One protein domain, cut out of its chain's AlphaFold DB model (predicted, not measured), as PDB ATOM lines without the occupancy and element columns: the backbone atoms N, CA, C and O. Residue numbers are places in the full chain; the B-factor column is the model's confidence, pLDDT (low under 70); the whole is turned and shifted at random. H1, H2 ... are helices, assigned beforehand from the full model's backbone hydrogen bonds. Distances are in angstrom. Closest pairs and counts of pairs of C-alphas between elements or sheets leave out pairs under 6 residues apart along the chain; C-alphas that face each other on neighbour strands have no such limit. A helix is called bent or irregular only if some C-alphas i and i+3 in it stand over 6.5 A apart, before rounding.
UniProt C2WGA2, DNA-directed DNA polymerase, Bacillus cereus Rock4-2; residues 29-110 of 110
ATOM      1  N   LYS A  29       7.824  52.523   5.416       76.75
ATOM      2  CA  LYS A  29       8.934  52.385   6.368       76.75
ATOM      3  C   LYS A  29       8.554  51.526   7.576       76.75
ATOM      4  O   LYS A  29       9.347  50.674   7.980       76.75
ATOM      5  N   GLU A  30       7.368  51.742   8.149       79.69
ATOM      6  CA  GLU A  30       6.866  50.972   9.293       79.69
ATOM      7  C   GLU A  30       6.763  49.489   8.964       79.69
ATOM      8  O   GLU A  30       7.181  48.640   9.750       79.69
ATOM      9  N   GLN A  31       6.241  49.168   7.784       77.19
ATOM     10  CA  GLN A  31       6.058  47.786   7.397       77.19
ATOM     11  C   GLN A  31       7.440  47.117   7.223       77.19
ATOM     12  O   GLN A  31       7.666  46.027   7.747       77.19
ATOM     13  N   LEU A  32       8.416  47.773   6.576       78.06
ATOM     14  CA  LEU A  32       9.770  47.209   6.458       78.06
ATOM     15  C   LEU A  32      10.421  46.987   7.836       78.06
ATOM     16  O   LEU A  32      11.060  45.960   8.058       78.06
ATOM     17  N   GLN A  33      10.230  47.915   8.779       83.31
ATOM     18  CA  GLN A  33      10.684  47.753  10.164       83.31
ATOM     19  C   GLN A  33      10.079  46.513  10.831       83.31
ATOM     20  O   GLN A  33      10.822  45.769  11.473       83.31
ATOM     21  N   GLN A  34       8.783  46.259  10.625       82.62
ATOM     22  CA  GLN A  34       8.101  45.057  11.114       82.62
ATOM     23  C   GLN A  34       8.653  43.780  10.472       82.62
ATOM     24  O   GLN A  34       8.846  42.780  11.160       82.62
ATOM     25  N   GLY A  35       8.955  43.807   9.170       82.25
ATOM     26  CA  GLY A  35       9.638  42.699   8.500       82.25
ATOM     27  C   GLY A  35      10.977  42.391   9.173       82.25
ATOM     28  O   GLY A  35      11.238  41.252   9.559       82.25
ATOM     29  N   LEU A  36      11.799  43.418   9.401       86.31
ATOM     30  CA  LEU A  36      13.084  43.266  10.086       86.31
ATOM     31  C   LEU A  36      12.944  42.764  11.532       86.31
ATOM     32  O   LEU A  36      13.795  41.997  11.973       86.31
ATOM     33  N   ASP A  37      11.878  43.133  12.252       88.88
ATOM     34  CA  ASP A  37      11.572  42.552  13.568       88.88
ATOM     35  C   ASP A  37      11.289  41.052  13.479       88.88
ATOM     36  O   ASP A  37      11.828  40.277  14.267       88.88
ATOM     37  N   MET A  38      10.502  40.619  12.491       84.94
ATOM     38  CA  MET A  38      10.241  39.193  12.288       84.94
ATOM     39  C   MET A  38      11.523  38.424  11.953       84.94
ATOM     40  O   MET A  38      11.751  37.357  12.519       84.94
ATOM     41  N   LEU A  39      12.389  38.968  11.089       85.19
ATOM     42  CA  LEU A  39      13.699  38.363  10.812       85.19
ATOM     43  C   LEU A  39      14.544  38.256  12.082       85.19
ATOM     44  O   LEU A  39      15.140  37.210  12.328       85.19
ATOM     45  N   LEU A  40      14.578  39.304  12.906       89.81
ATOM     46  CA  LEU A  40      15.327  39.293  14.159       89.81
ATOM     47  C   LEU A  40      14.846  38.172  15.093       89.81
ATOM     48  O   LEU A  40      15.668  37.463  15.669       89.81
ATOM     49  N   LEU A  41      13.527  37.981  15.207       86.38
ATOM     50  CA  LEU A  41      12.936  36.904  16.006       86.38
ATOM     51  C   LEU A  41      13.306  35.519  15.465       86.38
ATOM     52  O   LEU A  41      13.711  34.665  16.245       86.38
ATOM     53  N   ILE A  42      13.250  35.318  14.146       85.69
ATOM     54  CA  ILE A  42      13.627  34.048  13.507       85.69
ATOM     55  C   ILE A  42      15.093  33.703  13.796       85.69
ATOM     56  O   ILE A  42      15.392  32.596  14.236       85.69
ATOM     57  N   TYR A  43      16.018  34.649  13.602       87.75
ATOM     58  CA  TYR A  43      17.439  34.407  13.876       87.75
ATOM     59  C   TYR A  43      17.733  34.216  15.372       87.75
ATOM     60  O   TYR A  43      18.669  33.497  15.724       87.75
ATOM     61  N   LYS A  44      16.939  34.828  16.258       90.62
ATOM     62  CA  LYS A  44      17.031  34.604  17.704       90.62
ATOM     63  C   LYS A  44      16.580  33.190  18.075       90.62
ATOM     64  O   LYS A  44      17.263  32.531  18.849       90.62
ATOM     65  N   ASP A  45      15.486  32.715  17.491       88.00
ATOM     66  CA  ASP A  45      14.980  31.360  17.711       88.00
ATOM     67  C   ASP A  45      15.951  30.302  17.170       88.00
ATOM     68  O   ASP A  45      16.285  29.361  17.880       88.00
ATOM     69  N   LEU A  46      16.519  30.520  15.979       87.12
ATOM     70  CA  LEU A  46      17.633  29.728  15.442       87.12
ATOM     71  C   LEU A  46      18.810  29.634  16.425       87.12
ATOM     72  O   LEU A  46      19.375  28.560  16.621       87.12
ATOM     73  N   LEU A  47      19.183  30.750  17.058       90.56
ATOM     74  CA  LEU A  47      20.245  30.763  18.062       90.56
ATOM     75  C   LEU A  47      19.848  29.976  19.319       90.56
ATOM     76  O   LEU A  47      20.675  29.244  19.853       90.56
ATOM     77  N   TYR A  48      18.608  30.108  19.790       90.94
ATOM     78  CA  TYR A  48      18.125  29.371  20.959       90.94
ATOM     79  C   TYR A  48      18.059  27.866  20.722       90.94
ATOM     80  O   TYR A  48      18.501  27.121  21.594       90.94
ATOM     81  N   VAL A  49      17.625  27.421  19.539       88.06
ATOM     82  CA  VAL A  49      17.684  26.002  19.155       88.06
ATOM     83  C   VAL A  49      19.122  25.483  19.228       88.06
ATOM     84  O   VAL A  49      19.369  24.440  19.825       88.06
ATOM     85  N   GLN A  50      20.104  26.236  18.720       84.38
ATOM     86  CA  GLN A  50      21.516  25.827  18.801       84.38
ATOM     87  C   GLN A  50      22.080  25.779  20.220       84.38
ATOM     88  O   GLN A  50      23.037  25.051  20.477       84.38
ATOM     89  N   LEU A  51      21.520  26.575  21.126       88.44
ATOM     90  CA  LEU A  51      21.916  26.613  22.529       88.44
ATOM     91  C   LEU A  51      21.145  25.598  23.390       88.44
ATOM     92  O   LEU A  51      21.456  25.475  24.571       88.44
ATOM     93  N   GLY A  52      20.162  24.886  22.827       86.88
ATOM     94  CA  GLY A  52      19.259  24.011  23.578       86.88
ATOM     95  C   GLY A  52      18.281  24.765  24.491       86.88
ATOM     96  O   GLY A  52      17.716  24.178  25.406       86.88
ATOM     97  N   GLU A  53      18.081  26.067  24.265       89.00
ATOM     98  CA  GLU A  53      17.217  26.956  25.062       89.00
ATOM     99  C   GLU A  53      15.805  27.040  24.456       89.00
ATOM    100  O   GLU A  53      15.276  28.117  24.171       89.00
ATOM    101  N   GLU A  54      15.200  25.882  24.208       82.75
ATOM    102  CA  GLU A  54      13.967  25.753  23.422       82.75
ATOM    103  C   GLU A  54      12.732  26.376  24.092       82.75
ATOM    104  O   GLU A  54      11.817  26.825  23.406       82.75
ATOM    105  N   ASP A  55      12.737  26.497  25.421       86.25
ATOM    106  CA  ASP A  55      11.674  27.157  26.194       86.25
ATOM    107  C   ASP A  55      11.558  28.665  25.893       86.25
ATOM    108  O   ASP A  55      10.616  29.331  26.324       86.25
ATOM    109  N   ARG A  56      12.544  29.238  25.188       85.62
ATOM    110  CA  ARG A  56      12.604  30.668  24.843       85.62
ATOM    111  C   ARG A  56      12.227  30.964  23.397       85.62
ATOM    112  O   ARG A  56      12.313  32.132  22.990       85.62
ATOM    113  N   LEU A  57      11.860  29.940  22.626       84.62
ATOM    114  CA  LEU A  57      11.447  30.115  21.242       84.62
ATOM    115  C   LEU A  57      10.195  30.984  21.179       84.62
ATOM    116  O   LEU A  57       9.322  30.939  22.037       84.62
ATOM    117  N   VAL A  58      10.101  31.825  20.161       87.12
ATOM    118  CA  VAL A  58       8.875  32.566  19.871       87.12
ATOM    119  C   VAL A  58       7.984  31.727  18.959       87.12
ATOM    120  O   VAL A  58       6.775  31.643  19.179       87.12
ATOM    121  N   PHE A  59       8.577  31.038  17.984       78.69
ATOM    122  CA  PHE A  59       7.889  30.174  17.027       78.69
ATOM    123  C   PHE A  59       8.075  28.690  17.367       78.69
ATOM    124  O   PHE A  59       8.682  27.940  16.605       78.69
ATOM    125  N   HIS A  60       7.519  28.257  18.502       79.31
ATOM    126  CA  HIS A  60       7.575  26.861  18.964       79.31
ATOM    127  C   HIS A  60       7.104  25.856  17.897       79.31
ATOM    128  O   HIS A  60       7.734  24.822  17.702       79.31
ATOM    129  N   ASP A  61       6.058  26.202  17.138       77.62
ATOM    130  CA  ASP A  61       5.496  25.357  16.072       77.62
ATOM    131  C   ASP A  61       6.462  25.129  14.891       77.62
ATOM    132  O   ASP A  61       6.218  24.277  14.042       77.62
ATOM    133  N   GLN A  62       7.540  25.914  14.800       74.56
ATOM    134  CA  GLN A  62       8.541  25.846  13.731       74.56
ATOM    135  C   GLN A  62       9.882  25.287  14.221       74.56
ATOM    136  O   GLN A  62      10.880  25.361  13.504       74.56
ATOM    137  N   LYS A  63       9.918  24.706  15.426       76.50
ATOM    138  CA  LYS A  63      11.134  24.153  16.029       76.50
ATOM    139  C   LYS A  63      11.845  23.149  15.113       76.50
ATOM    140  O   LYS A  63      13.024  23.337  14.832       76.50
ATOM    141  N   GLU A  64      11.137  22.141  14.603       76.19
ATOM    142  CA  GLU A  64      11.727  21.108  13.728       76.19
ATOM    143  C   GLU A  64      12.359  21.716  12.467       76.19
ATOM    144  O   GLU A  64      13.429  21.309  12.012       76.19
ATOM    145  N   MET A  65      11.729  22.757  11.922       75.88
ATOM    146  CA  MET A  65      12.270  23.502  10.791       75.88
ATOM    147  C   MET A  65      13.556  24.239  11.183       75.88
ATOM    148  O   MET A  65      14.512  24.235  10.411       75.88
ATOM    149  N   PHE A  66      13.625  24.836  12.377       77.81
ATOM    150  CA  PHE A  66      14.848  25.482  12.853       77.81
ATOM    151  C   PHE A  66      15.994  24.499  13.103       77.81
ATOM    152  O   PHE A  66      17.129  24.798  12.738       77.81
ATOM    153  N   GLU A  67      15.696  23.325  13.655       79.50
ATOM    154  CA  GLU A  67      16.668  22.242  13.856       79.50
ATOM    155  C   GLU A  67      17.224  21.706  12.533       79.50
ATOM    156  O   GLU A  67      18.390  21.316  12.461       79.50
ATOM    157  N   SER A  68      16.425  21.735  11.460       76.88
ATOM    158  CA  SER A  68      16.873  21.321  10.126       76.88
ATOM    159  C   SER A  68      17.927  22.255   9.510       76.88
ATOM    160  O   SER A  68      18.658  21.856   8.597       76.88
ATOM    161  N   PHE A  69      18.058  23.494  10.004       75.44
ATOM    162  CA  PHE A  69      19.040  24.441   9.482       75.44
ATOM    163  C   PHE A  69      20.438  24.199  10.058       75.44
ATOM    164  O   PHE A  69      20.735  24.502  11.211       75.44
ATOM    165  N   SER A  70      21.371  23.787   9.200       72.19
ATOM    166  CA  SER A  70      22.782  23.593   9.563       72.19
ATOM    167  C   SER A  70      23.630  24.878   9.444       72.19
ATOM    168  O   SER A  70      24.710  24.869   8.843       72.19
ATOM    169  N   TYR A  71      23.170  26.013   9.980       76.50
ATOM    170  CA  TYR A  71      23.972  27.246   9.986       76.50
ATOM    171  C   TYR A  71      25.016  27.250  11.109       76.50
ATOM    172  O   TYR A  71      24.759  26.788  12.211       76.50
ATOM    173  N   ALA A  72      26.198  27.827  10.885       84.00
ATOM    174  CA  ALA A  72      27.146  28.048  11.978       84.00
ATOM    175  C   ALA A  72      26.626  29.142  12.929       84.00
ATOM    176  O   ALA A  72      26.158  30.185  12.466       84.00
ATOM    177  N   GLN A  73      26.802  28.979  14.243       85.75
ATOM    178  CA  GLN A  73      26.398  29.983  15.242       85.75
ATOM    179  C   GLN A  73      26.957  31.381  14.927       85.75
ATOM    180  O   GLN A  73      26.255  32.386  15.018       85.75
ATOM    181  N   LYS A  74      28.212  31.452  14.461       87.56
ATOM    182  CA  LYS A  74      28.852  32.706  14.032       87.56
ATOM    183  C   LYS A  74      28.088  33.400  12.896       87.56
ATOM    184  O   LYS A  74      27.982  34.625  12.895       87.56
ATOM    185  N   ARG A  75      27.539  32.631  11.948       86.12
ATOM    186  CA  ARG A  75      26.724  33.157  10.845       86.12
ATOM    187  C   ARG A  75      25.402  33.721  11.362       86.12
ATOM    188  O   ARG A  75      25.019  34.810  10.952       86.12
ATOM    189  N   ILE A  76      24.752  33.033  12.300       87.75
ATOM    190  CA  ILE A  76      23.508  33.496  12.936       87.75
ATOM    191  C   ILE A  76      23.741  34.813  13.687       87.75
ATOM    192  O   ILE A  76      22.999  35.774  13.495       87.75
ATOM    193  N   VAL A  77      24.811  34.901  14.481       90.69
ATOM    194  CA  VAL A  77      25.166  36.128  15.214       90.69
ATOM    195  C   VAL A  77      25.497  37.279  14.257       90.69
ATOM    196  O   VAL A  77      25.048  38.404  14.471       90.69
ATOM    197  N   SER A  78      26.228  37.008  13.172       90.38
ATOM    198  CA  SER A  78      26.503  38.005  12.127       90.38
ATOM    199  C   SER A  78      25.214  38.512  11.473       90.38
ATOM    200  O   SER A  78      25.027  39.716  11.291       90.38
ATOM    201  N   ALA A  79      24.281  37.611  11.160       87.88
ATOM    202  CA  ALA A  79      22.988  37.977  10.598       87.88
ATOM    203  C   ALA A  79      22.165  38.854  11.555       87.88
ATOM    204  O   ALA A  79      21.659  39.891  11.129       87.88
ATOM    205  N   LEU A  80      22.104  38.507  12.849       92.12
ATOM    206  CA  LEU A  80      21.454  39.330  13.879       92.12
ATOM    207  C   LEU A  80      22.021  40.755  13.908       92.12
ATOM    208  O   LEU A  80      21.260  41.723  13.908       92.12
ATOM    209  N   PHE A  81      23.351  40.893  13.884       93.69
ATOM    210  CA  PHE A  81      24.003  42.202  13.871       93.69
ATOM    211  C   PHE A  81      23.636  43.014  12.621       93.69
ATOM    212  O   PHE A  81      23.252  44.179  12.729       93.69
ATOM    213  N   ASN A  82      23.678  42.388  11.441       91.94
ATOM    214  CA  ASN A  82      23.317  43.041  10.183       91.94
ATOM    215  C   ASN A  82      21.850  43.502  10.155       91.94
ATOM    216  O   ASN A  82      21.562  44.596   9.670       91.94
ATOM    217  N   ILE A  83      20.925  42.711  10.708       91.12
ATOM    218  CA  ILE A  83      19.503  43.080  10.811       91.12
ATOM    219  C   ILE A  83      19.323  44.291  11.740       91.12
ATOM    220  O   ILE A  83      18.609  45.233  11.390       91.12
ATOM    221  N   LEU A  84      19.994  44.311  12.896       94.19
ATOM    222  CA  LEU A  84      19.946  45.445  13.830       94.19
ATOM    223  C   LEU A  84      20.523  46.727  13.212       94.19
ATOM    224  O   LEU A  84      19.936  47.803  13.352       94.19
ATOM    225  N   GLU A  85      21.637  46.623  12.484       94.38
ATOM    226  CA  GLU A  85      22.216  47.754  11.751       94.38
ATOM    227  C   GLU A  85      21.236  48.290  10.695       94.38
ATOM    228  O   GLU A  85      21.012  49.501  10.614       94.38
ATOM    229  N   ALA A  86      20.598  47.402   9.927       90.75
ATOM    230  CA  ALA A  86      19.594  47.779   8.935       90.75
ATOM    231  C   ALA A  86      18.418  48.540   9.573       90.75
ATOM    232  O   ALA A  86      18.043  49.614   9.093       90.75
ATOM    233  N   LYS A  87      17.892  48.055  10.707       91.94
ATOM    234  CA  LYS A  87      16.836  48.749  11.462       91.94
ATOM    235  C   LYS A  87      17.261  50.151  11.894       91.94
ATOM    236  O   LYS A  87      16.500  51.100  11.702       91.94
ATOM    237  N   ASN A  88      18.471  50.295  12.436       93.31
ATOM    238  CA  ASN A  88      19.003  51.588  12.870       93.31
ATOM    239  C   ASN A  88      19.119  52.573  11.702       93.31
ATOM    240  O   ASN A  88      18.716  53.730  11.827       93.31
ATOM    241  N   ARG A  89      19.604  52.115  10.544       93.00
ATOM    242  CA  ARG A  89      19.734  52.952   9.342       93.00
ATOM    243  C   ARG A  89      18.381  53.425   8.821       93.00
ATOM    244  O   ARG A  89      18.225  54.607   8.528       93.00
ATOM    245  N   ILE A  90      17.386  52.542   8.761       88.75
ATOM    246  CA  ILE A  90      16.025  52.931   8.363       88.75
ATOM    247  C   ILE A  90      15.444  53.948   9.356       88.75
ATOM    248  O   ILE A  90      14.846  54.941   8.945       88.75
ATOM    249  N   ASN A  91      15.651  53.756  10.663       89.19
ATOM    250  CA  ASN A  91      15.208  54.713  11.683       89.19
ATOM    251  C   ASN A  91      15.880  56.082  11.536       89.19
ATOM    252  O   ASN A  91      15.200  57.097  11.674       89.19
ATOM    253  N   ALA A  92      17.151  56.110  11.131       92.31
ATOM    254  CA  ALA A  92      17.892  57.316  10.767       92.31
ATOM    255  C   ALA A  92      17.473  57.937   9.413       92.31
ATOM    256  O   ALA A  92      18.173  58.801   8.893       92.31
ATOM    257  N   ASN A  93      16.335  57.521   8.841       86.88
ATOM    258  CA  ASN A  93      15.776  58.004   7.571       86.88
ATOM    259  C   ASN A  93      16.657  57.734   6.340       86.88
ATOM    260  O   ASN A  93      16.528  58.406   5.318       86.88
ATOM    261  N   VAL A  94      17.529  56.722   6.407       89.06
ATOM    262  CA  VAL A  94      18.218  56.201   5.220       89.06
ATOM    263  C   VAL A  94      17.199  55.502   4.316       89.06
ATOM    264  O   VAL A  94      16.228  54.919   4.800       89.06
ATOM    265  N   ASN A  95      17.429  55.541   3.000       86.12
ATOM    266  CA  ASN A  95      16.577  54.881   2.013       86.12
ATOM    267  C   ASN A  95      16.366  53.394   2.361       86.12
ATOM    268  O   ASN A  95      17.293  52.585   2.309       86.12
ATOM    269  N   ALA A  96      15.120  53.066   2.698       81.31
ATOM    270  CA  ALA A  96      14.680  51.760   3.161       81.31
ATOM    271  C   ALA A  96      14.924  50.637   2.142       81.31
ATOM    272  O   ALA A  96      15.434  49.578   2.507       81.31
ATOM    273  N   GLN A  97      14.639  50.904   0.865       78.88
ATOM    274  CA  GLN A  97      14.857  49.973  -0.243       78.88
ATOM    275  C   GLN A  97      16.338  49.582  -0.338       78.88
ATOM    276  O   GLN A  97      16.682  48.403  -0.322       78.88
ATOM    277  N   LEU A  98      17.226  50.581  -0.347       84.69
ATOM    278  CA  LEU A  98      18.670  50.363  -0.450       84.69
ATOM    279  C   LEU A  98      19.226  49.620   0.771       84.69
ATOM    280  O   LEU A  98      20.090  48.754   0.640       84.69
ATOM    281  N   VAL A  99      18.752  49.959   1.975       85.69
ATOM    282  CA  VAL A  99      19.164  49.265   3.204       85.69
ATOM    283  C   VAL A  99      18.756  47.795   3.155       85.69
ATOM    284  O   VAL A  99      19.546  46.937   3.541       85.69
ATOM    285  N   PHE A 100      17.558  47.499   2.651       81.44
ATOM    286  CA  PHE A 100      17.088  46.129   2.494       81.44
ATOM    287  C   PHE A 100      17.910  45.344   1.463       81.44
ATOM    288  O   PHE A 100      18.343  44.231   1.751       81.44
ATOM    289  N   GLU A 101      18.199  45.933   0.300       81.62
ATOM    290  CA  GLU A 101      19.066  45.316  -0.713       81.62
ATOM    291  C   GLU A 101      20.454  44.985  -0.147       81.62
ATOM    292  O   GLU A 101      20.937  43.861  -0.289       81.62
ATOM    293  N   GLN A 102      21.071  45.928   0.574       84.19
ATOM    294  CA  GLN A 102      22.365  45.709   1.225       84.19
ATOM    295  C   GLN A 102      22.301  44.631   2.310       84.19
ATOM    296  O   GLN A 102      23.234  43.841   2.439       84.19
ATOM    297  N   LEU A 103      21.216  44.583   3.087       86.62
ATOM    298  CA  LEU A 103      21.017  43.546   4.095       86.62
ATOM    299  C   LEU A 103      20.986  42.160   3.450       86.62
ATOM    300  O   LEU A 103      21.676  41.259   3.915       86.62
ATOM    301  N   VAL A 104      20.222  41.993   2.370       81.00
ATOM    302  CA  VAL A 104      20.103  40.703   1.684       81.00
ATOM    303  C   VAL A 104      21.459  40.214   1.177       81.00
ATOM    304  O   VAL A 104      21.801  39.055   1.414       81.00
ATOM    305  N   LEU A 105      22.252  41.092   0.558       80.38
ATOM    306  CA  LEU A 105      23.602  40.750   0.099       80.38
ATOM    307  C   LEU A 105      24.479  40.253   1.258       80.38
ATOM    308  O   LEU A 105      25.062  39.174   1.183       80.38
ATOM    309  N   ARG A 106      24.484  40.974   2.386       81.62
ATOM    310  CA  ARG A 106      25.264  40.588   3.573       81.62
ATOM    311  C   ARG A 106      24.813  39.258   4.191       81.62
ATOM    312  O   ARG A 106      25.635  38.542   4.755       81.62
ATOM    313  N   LEU A 107      23.525  38.915   4.105       79.88
ATOM    314  CA  LEU A 107      22.998  37.633   4.600       79.88
ATOM    315  C   LEU A 107      23.347  36.447   3.681       79.88
ATOM    316  O   LEU A 107      23.418  35.304   4.151       79.88
ATOM    317  N   GLN A 108      23.569  36.706   2.388       70.38
ATOM    318  CA  GLN A 108      24.001  35.705   1.408       70.38
ATOM    319  C   GLN A 108      25.505  35.417   1.479       70.38
ATOM    320  O   GLN A 108      25.895  34.263   1.322       70.38
ATOM    321  N   GLU A 109      26.328  36.440   1.724       66.00
ATOM    322  CA  GLU A 109      27.794  36.324   1.797       66.00
ATOM    323  C   GLU A 109      28.312  35.686   3.106       66.00
ATOM    324  O   GLU A 109      29.483  35.311   3.180       66.00
ATOM    325  N   GLY A 110      27.458  35.568   4.133       56.53
ATOM    326  CA  GLY A 110      27.786  35.007   5.454       56.53
ATOM    327  C   GLY A 110      27.654  33.495   5.593       56.53
ATOM    328  O   GLY A 110      26.937  32.856   4.791       56.53
TER     329      GLY A 110
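AT A GLANCE: This is residues 29 to 110 of the 110 residues of the protein "DNA-directed DNA polymerase" of Bacillus cereus Rock4-2 (UniProt C2WGA2). The longest helix, H1, lies side by side with H3, and H4 folds back along H3; the centres of these three make a triangle. The short helix H2 crosses the end of H1. The 82 printed residues hold four named helices, H1 to H4 in order, and no named strand: all helix. The whole is compact, with a radius of gyration of the C-alphas of 13.3 A, and spans 37 by 25 by 15 A.

HOW THE PARTS SIT: H1, residues 29 to 51, touches H3, residues 73 to 91, at a shallow tilt of 18 degrees, opposite ways; their closest C-alphas, Leu 40 and Leu 80, are 6.1 A apart. H3 and H4, residues 96 to 109, touch as a helical hairpin at 10 degrees, closest at C-alphas 90 and 96, 5.5 A. H1 and H4 are close but not clearly touching. With residues 45 to 50 alone, H1 touches H2, residues 60 to 68, at a steep tilt of 66 degrees; the closest C-alphas, Leu 46 and Phe 66, are 5.7 A apart. H2 is apart from H3 and H4. Every O i to N i+4 pair is within hydrogen-bond range in H1, H3 and H4, and 3 of 5 in H2.

IN THESE COORDINATES: H1 is 33.1 A long from C-alpha 29 at (8.934, 52.385, 6.368), H3 27.4 A, H4 20.3 A to C-alpha 109 at (27.794, 36.324, 1.797), and H2 14.0 A. H2 is irregular: C-alphas 61 and 64 are 7.9 A apart.

THE WHOLE: The C-alphas farthest apart, Gly 52 and Asn 95, are 37.8 A apart. The printed part has no cut and no long link. The model's pLDDT is under 70 at residues 109 to 110.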